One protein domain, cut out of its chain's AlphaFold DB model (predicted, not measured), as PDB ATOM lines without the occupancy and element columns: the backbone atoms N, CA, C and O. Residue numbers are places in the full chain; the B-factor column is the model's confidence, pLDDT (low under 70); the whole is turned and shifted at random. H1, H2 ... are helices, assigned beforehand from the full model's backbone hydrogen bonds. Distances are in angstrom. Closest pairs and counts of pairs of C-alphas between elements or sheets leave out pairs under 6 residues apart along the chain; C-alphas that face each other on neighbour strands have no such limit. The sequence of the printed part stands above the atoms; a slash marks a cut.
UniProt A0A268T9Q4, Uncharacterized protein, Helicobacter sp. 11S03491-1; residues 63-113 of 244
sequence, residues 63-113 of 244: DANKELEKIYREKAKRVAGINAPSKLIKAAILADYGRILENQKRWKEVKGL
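What this domain is: This is residues 63 to 113 of the 244 residues of an uncharacterized protein of Helicobacter sp. 11S03491-1 (UniProt A0A268T9Q4). What would one see first? A helical hairpin of two helices, the longer H2 and the shorter H1, joined by a turn at residues 82 to 86 and spreading apart as a narrow V toward their far ends. The far part of H2, residues 102 to 113, stands free. What is it made of, and how large is it? The printed part has 51 residues with two named helices, H1 then H2, and no named strand; the class is all helix. It is loose, with a radius of gyration of the C-alphas of 13.3 A, and flat, spanning 44 by 22 by 9 A.

Where its parts are: Where is the longest helix? H2 holds residues 87 to 113 and measures 39.0 A from first to last C-alpha. It begins at C-alpha 87 at (20.236, -15.839, 120.229) and ends at C-alpha 113 at (-12.931, -5.979, 102.186). Where is the other helix? H1 holds residues 63 to 81, 27.4 A from first to last C-alpha, and begins at C-alpha 63 at (-6.767, 3.014, 122.738).

How they stand to each other: How does H1 stand to H2? They form a helical hairpin and run opposite ways at a shallow tilt of 23 degrees. Where do they touch? H2 touches H1 with residues 90 to 94 alone, and H1 touches H2 with residues 76 to 80 alone. The closest C-alphas of the two are those of Ala 80 and Lys 90, 6.7 A apart. What do the backbones show? In H1 and H2 every O i to N i+4 pair is within hydrogen-bond range.

The domain as a whole: How far does it reach? The two C-alphas farthest apart are those of Asn 83 and Leu 113, 43.9 A. Is the printed part unbroken? It has no cut, and the link from H1 to H2, 5 residues, is tight. Where is confidence low? The mean pLDDT of the printed part is 74.1, and residues 63 to 69, 72 to 73 and 75 to 86 are under 70.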
ATOM      1  N   ASP A  63      -7.974   2.415 122.158       52.22
ATOM      2  CA  ASP A  63      -6.767   3.014 122.738       52.22
ATOM      3  C   ASP A  63      -5.844   1.965 123.379       52.22
ATOM      4  O   ASP A  63      -4.618   2.117 123.329       52.22
ATOM      5  N   ALA A  64      -6.393   0.834 123.849       54.59
ATOM      6  CA  ALA A  64      -5.592  -0.296 124.317       54.59
ATOM      7  C   ALA A  64      -4.603  -0.784 123.257       54.59
ATOM      8  O   ALA A  64      -3.482  -1.121 123.611       54.59
ATOM      9  N   ASN A  65      -4.952  -0.780 121.966       59.31
ATOM     10  CA  ASN A  65      -4.030  -1.247 120.925       59.31
ATOM     11  C   ASN A  65      -2.788  -0.356 120.785       59.31
ATOM     12  O   ASN A  65      -1.696  -0.882 120.584       59.31
ATOM     13  N   LYS A  66      -2.916   0.971 120.924       63.19
ATOM     14  CA  LYS A  66      -1.771   1.896 120.822       63.19
ATOM     15  C   LYS A  66      -0.850   1.790 122.034       63.19
ATOM     16  O   LYS A  66       0.367   1.705 121.870       63.19
ATOM     17  N   GLU A  67      -1.423   1.746 123.234       64.50
ATOM     18  CA  GLU A  67      -0.646   1.592 124.467       64.50
ATOM     19  C   GLU A  67      -0.043   0.185 124.583       64.50
ATOM     20  O   GLU A  67       1.125   0.046 124.944       64.50
ATOM     21  N   LEU A  68      -0.766  -0.864 124.171       63.78
ATOM     22  CA  LEU A  68      -0.215  -2.215 124.052       63.78
ATOM     23  C   LEU A  68       0.935  -2.241 123.054       63.78
ATOM     24  O   LEU A  68       1.993  -2.761 123.390       63.78
ATOM     25  N   GLU A  69       0.783  -1.670 121.856       68.31
ATOM     26  CA  GLU A  69       1.873  -1.602 120.876       68.31
ATOM     27  C   GLU A  69       3.105  -0.893 121.437       68.31
ATOM     28  O   GLU A  69       4.227  -1.358 121.230       68.31
ATOM     29  N   LYS A  70       2.917   0.205 122.173       72.75
ATOM     30  CA  LYS A  70       4.005   0.918 122.845       72.75
ATOM     31  C   LYS A  70       4.684   0.038 123.899       72.75
ATOM     32  O   LYS A  70       5.903  -0.118 123.847       72.75
ATOM     33  N   ILE A  71       3.914  -0.620 124.767       71.25
ATOM     34  CA  ILE A  71       4.420  -1.564 125.779       71.25
ATOM     35  C   ILE A  71       5.155  -2.737 125.117       71.25
ATOM     36  O   ILE A  71       6.232  -3.125 125.569       71.25
ATOM     37  N   TYR A  72       4.615  -3.304 124.035       66.31
ATOM     38  CA  TYR A  72       5.254  -4.379 123.275       66.31
ATOM     39  C   TYR A  72       6.572  -3.909 122.660       66.31
ATOM     40  O   TYR A  72       7.577  -4.608 122.788       66.31
ATOM     41  N   ARG A  73       6.607  -2.713 122.058       69.06
ATOM     42  CA  ARG A  73       7.839  -2.118 121.515       69.06
ATOM     43  C   ARG A  73       8.875  -1.873 122.608       69.06
ATOM     44  O   ARG A  73      10.045  -2.181 122.404       69.06
ATOM     45  N   GLU A  74       8.475  -1.346 123.760       74.38
ATOM     46  CA  GLU A  74       9.369  -1.103 124.897       74.38
ATOM     47  C   GLU A  74       9.921  -2.408 125.479       74.38
ATOM     48  O   GLU A  74      11.129  -2.522 125.702       74.38
ATOM     49  N   LYS A  75       9.073  -3.431 125.648       66.06
ATOM     50  CA  LYS A  75       9.498  -4.772 126.079       66.06
ATOM     51  C   LYS A  75      10.439  -5.416 125.061       66.06
ATOM     52  O   LYS A  75      11.475  -5.944 125.459       66.06
ATOM     53  N   ALA A  76      10.145  -5.313 123.765       65.88
ATOM     54  CA  ALA A  76      11.014  -5.817 122.702       65.88
ATOM     55  C   ALA A  76      12.385  -5.115 122.699       65.88
ATOM     56  O   ALA A  76      13.414  -5.788 122.652       65.88
ATOM     57  N   LYS A  77      12.421  -3.778 122.840       69.12
ATOM     58  CA  LYS A  77      13.666  -2.995 122.980       69.12
ATOM     59  C   LYS A  77      14.465  -3.405 124.215       69.12
ATOM     60  O   LYS A  77      15.679  -3.571 124.128       69.12
ATOM     61  N   ARG A  78      13.787  -3.609 125.351       66.62
ATOM     62  CA  ARG A  78      14.422  -4.073 126.589       66.62
ATOM     63  C   ARG A  78      15.072  -5.440 126.383       66.62
ATOM     64  O   ARG A  78      16.229  -5.595 126.736       66.62
ATOM     65  N   VAL A  79      14.392  -6.399 125.750       62.50
ATOM     66  CA  VAL A  79      14.975  -7.727 125.484       62.50
ATOM     67  C   VAL A  79      16.116  -7.678 124.459       62.50
ATOM     68  O   VAL A  79      17.095  -8.413 124.594       62.50
ATOM     69  N   ALA A  80      16.049  -6.781 123.473       60.09
ATOM     70  CA  ALA A  80      17.136  -6.581 122.516       60.09
ATOM     71  C   ALA A  80      18.437  -6.096 123.192       60.09
ATOM     72  O   ALA A  80      19.513  -6.576 122.823       60.09
ATOM     73  N   GLY A  81      18.324  -5.212 124.195       57.31
ATOM     74  CA  GLY A  81      19.441  -4.612 124.941       57.31
ATOM     75  C   GLY A  81      19.994  -5.432 126.114       57.31
ATOM     76  O   GLY A  81      21.024  -5.065 126.672       57.31
ATOM     77  N   ILE A  82      19.362  -6.549 126.493       59.84
ATOM     78  CA  ILE A  82      19.959  -7.480 127.461       59.84
ATOM     79  C   ILE A  82      21.041  -8.283 126.712       59.84
ATOM     80  O   ILE A  82      20.774  -8.913 125.682       59.84
ATOM     81  N   ASN A  83      22.271  -8.289 127.228       57.19
ATOM     82  CA  ASN A  83      23.406  -9.064 126.696       57.19
ATOM     83  C   ASN A  83      23.341 -10.571 127.042       57.19
ATOM     84  O   ASN A  83      24.341 -11.271 126.941       57.19
ATOM     85  N   ALA A  84      22.170 -11.079 127.447       56.53
ATOM     86  CA  ALA A  84      21.997 -12.413 128.029       56.53
ATOM     87  C   ALA A  84      20.750 -13.243 127.615       56.53
ATOM     88  O   ALA A  84      20.695 -14.399 128.027       56.53
ATOM     89  N   PRO A  85      19.754 -12.804 126.811       55.06
ATOM     90  CA  PRO A  85      18.864 -13.769 126.184       55.06
ATOM     91  C   PRO A  85      19.665 -14.456 125.080       55.06
ATOM     92  O   PRO A  85      20.244 -13.781 124.221       55.06
ATOM     93  N   SER A  86      19.697 -15.788 125.102       67.25
ATOM     94  CA  SER A  86      20.290 -16.581 124.028       67.25
ATOM     95  C   SER A  86      19.779 -16.081 122.668       67.25
ATOM     96  O   SER A  86      18.645 -15.605 122.547       67.25
ATOM     97  N   LYS A  87      20.602 -16.185 121.619       70.56
ATOM     98  CA  LYS A  87      20.236 -15.839 120.229       70.56
ATOM     99  C   LYS A  87      18.839 -16.366 119.839       70.56
ATOM    100  O   LYS A  87      18.113 -15.704 119.103       70.56
ATOM    101  N   LEU A  88      18.456 -17.513 120.405       70.75
ATOM    102  CA  LEU A  88      17.152 -18.161 120.267       70.75
ATOM    103  C   LEU A  88      15.986 -17.328 120.827       70.75
ATOM    104  O   LEU A  88      14.991 -17.153 120.132       70.75
ATOM    105  N   ILE A  89      16.103 -16.762 122.033       73.19
ATOM    106  CA  ILE A  89      15.042 -15.934 122.640       73.19
ATOM    107  C   ILE A  89      14.831 -14.652 121.827       73.19
ATOM    108  O   ILE A  89      13.694 -14.260 121.564       73.19
ATOM    109  N   LYS A  90      15.921 -14.015 121.376       71.19
ATOM    110  CA  LYS A  90      15.833 -12.825 120.514       71.19
ATOM    111  C   LYS A  90      15.135 -13.151 119.189       71.19
ATOM    112  O   LYS A  90      14.262 -12.397 118.768       71.19
ATOM    113  N   ALA A  91      15.471 -14.284 118.568       77.00
ATOM    114  CA  ALA A  91      14.831 -14.737 117.335       77.00
ATOM    115  C   ALA A  91      13.332 -15.031 117.524       77.00
ATOM    116  O   ALA A  91      12.525 -14.581 116.714       77.00
ATOM    117  N   ALA A  92      12.951 -15.712 118.611       76.06
ATOM    118  CA  ALA A  92      11.553 -16.022 118.914       76.06
ATOM    119  C   ALA A  92      10.702 -14.754 119.097       76.06
ATOM    120  O   ALA A  92       9.636 -14.635 118.499       76.06
ATOM    121  N   ILE A  93      11.203 -13.763 119.844       75.81
ATOM    122  CA  ILE A  93      10.489 -12.495 120.070       75.81
ATOM    123  C   ILE A  93      10.313 -11.706 118.772       75.81
ATOM    124  O   ILE A  93       9.243 -11.148 118.531       75.81
ATOM    125  N   LEU A  94      11.349 -11.646 117.930       77.50
ATOM    126  CA  LEU A  94      11.259 -10.968 116.636       77.50
ATOM    127  C   LEU A  94      10.264 -11.669 115.702       77.50
ATOM    128  O   LEU A  94       9.485 -10.988 115.036       77.50
ATOM    129  N   ALA A  95      10.248 -13.006 115.690       77.94
ATOM    130  CA  ALA A  95       9.281 -13.786 114.923       77.94
ATOM    131  C   ALA A  95       7.841 -13.548 115.409       77.94
ATOM    132  O   ALA A  95       6.951 -13.287 114.597       77.94
ATOM    133  N   ASP A  96       7.614 -13.553 116.725       79.12
ATOM    134  CA  ASP A  96       6.305 -13.255 117.306       79.12
ATOM    135  C   ASP A  96       5.841 -11.833 116.985       79.12
ATOM    136  O   ASP A  96       4.692 -11.628 116.593       79.12
ATOM    137  N   TYR A  97       6.734 -10.849 117.092       77.94
ATOM    138  CA  TYR A  97       6.417  -9.469 116.738       77.94
ATOM    139  C   TYR A  97       6.065  -9.327 115.250       77.94
ATOM    140  O   TYR A  97       5.067  -8.688 114.915       77.94
ATOM    141  N   GLY A  98       6.823  -9.977 114.358       82.88
ATOM    142  CA  GLY A  98       6.507 -10.034 112.929       82.88
ATOM    143  C   GLY A  98       5.114 -10.614 112.669       82.88
ATOM    144  O   GLY A  98       4.312 -10.003 111.962       82.88
ATOM    145  N   ARG A  99       4.782 -11.729 113.332       83.12
ATOM    146  CA  ARG A  99       3.461 -12.369 113.247       83.12
ATOM    147  C   ARG A  99       2.336 -11.460 113.747       83.12
ATOM    148  O   ARG A  99       1.253 -11.454 113.165       83.12
ATOM    149  N   ILE A 100       2.563 -10.680 114.808       81.12
ATOM    150  CA  ILE A 100       1.586  -9.699 115.310       81.12
ATOM    151  C   ILE A 100       1.308  -8.632 114.247       81.12
ATOM    152  O   ILE A 100       0.144  -8.378 113.937       81.12
ATOM    153  N   LEU A 101       2.352  -8.043 113.658       84.19
ATOM    154  CA  LEU A 101       2.198  -7.016 112.624       84.19
ATOM    155  C   LEU A 101       1.472  -7.555 111.386       84.19
ATOM    156  O   LEU A 101       0.580  -6.898 110.846       84.19
ATOM    157  N   GLU A 102       1.813  -8.770 110.962       87.12
ATOM    158  CA  GLU A 102       1.155  -9.449 109.847       87.12
ATOM    159  C   GLU A 102      -0.332  -9.698 110.137       87.12
ATOM    160  O   GLU A 102      -1.196  -9.395 109.312       87.12
ATOM    161  N   ASN A 103      -0.654 -10.166 111.345       88.44
ATOM    162  CA  ASN A 103      -2.029 -10.366 111.793       88.44
ATOM    163  C   ASN A 103      -2.831  -9.060 111.819       88.44
ATOM    164  O   ASN A 103      -3.983  -9.047 111.387       88.44
ATOM    165  N   GLN A 104      -2.235  -7.961 112.288       87.31
ATOM    166  CA  GLN A 104      -2.870  -6.644 112.276       87.31
ATOM    167  C   GLN A 104      -3.124  -6.149 110.848       87.31
ATOM    168  O   GLN A 104      -4.207  -5.633 110.561       87.31
ATOM    169  N   LYS A 105      -2.148  -6.313 109.944       91.12
ATOM    170  CA  LYS A 105      -2.298  -5.970 108.524       91.12
ATOM    171  C   LYS A 105      -3.439  -6.771 107.895       91.12
ATOM    172  O   LYS A 105      -4.357  -6.177 107.334       91.12
ATOM    173  N   ARG A 106      -3.431  -8.095 108.072       92.44
ATOM    174  CA  ARG A 106      -4.471  -8.997 107.562       92.44
ATOM    175  C   ARG A 106      -5.850  -8.628 108.094       92.44
ATOM    176  O   ARG A 106      -6.799  -8.563 107.322       92.44
ATOM    177  N   TRP A 107      -5.976  -8.339 109.391       92.69
ATOM    178  CA  TRP A 107      -7.244  -7.898 109.974       92.69
ATOM    179  C   TRP A 107      -7.776  -6.628 109.303       92.69
ATOM    180  O   TRP A 107      -8.952  -6.577 108.947       92.69
ATOM    181  N   LYS A 108      -6.916  -5.625 109.073       91.00
ATOM    182  CA  LYS A 108      -7.300  -4.389 108.370       91.00
ATOM    183  C   LYS A 108      -7.771  -4.671 106.941       91.00
ATOM    184  O   LYS A 108      -8.785  -4.117 106.527       91.00
ATOM    185  N   GLU A 109      -7.072  -5.535 106.210       93.75
ATOM    186  CA  GLU A 109      -7.432  -5.906 104.834       93.75
ATOM    187  C   GLU A 109      -8.752  -6.683 104.768       93.75
ATOM    188  O   GLU A 109      -9.630  -6.320 103.985       93.75
ATOM    189  N   VAL A 110      -8.928  -7.697 105.624       94.50
ATOM    190  CA  VAL A 110     -10.156  -8.503 105.707       94.50
ATOM    191  C   VAL A 110     -11.343  -7.639 106.113       94.50
ATOM    192  O   VAL A 110     -12.381  -7.682 105.455       94.50
ATOM    193  N   LYS A 111     -11.195  -6.824 107.163       93.19
ATOM    194  CA  LYS A 111     -12.257  -5.926 107.622       93.19
ATOM    195  C   LYS A 111     -12.620  -4.906 106.542       93.19
ATOM    196  O   LYS A 111     -13.796  -4.735 106.244       93.19
ATOM    197  N   GLY A 112     -11.620  -4.302 105.897       92.75
ATOM    198  CA  GLY A 112     -11.839  -3.370 104.792       92.75
ATOM    199  C   GLY A 112     -12.590  -4.004 103.621       92.75
ATOM    200  O   GLY A 112     -13.518  -3.392 103.097       92.75
ATOM    201  N   LEU A 113     -12.234  -5.237 103.239       94.12
ATOM    202  CA  LEU A 113     -12.931  -5.979 102.186       94.12
ATOM    203  C   LEU A 113     -14.369  -6.353 102.590       94.12
ATOM    204  O   LEU A 113     -15.263  -6.314 101.752       94.12
TER     205      LEU A 113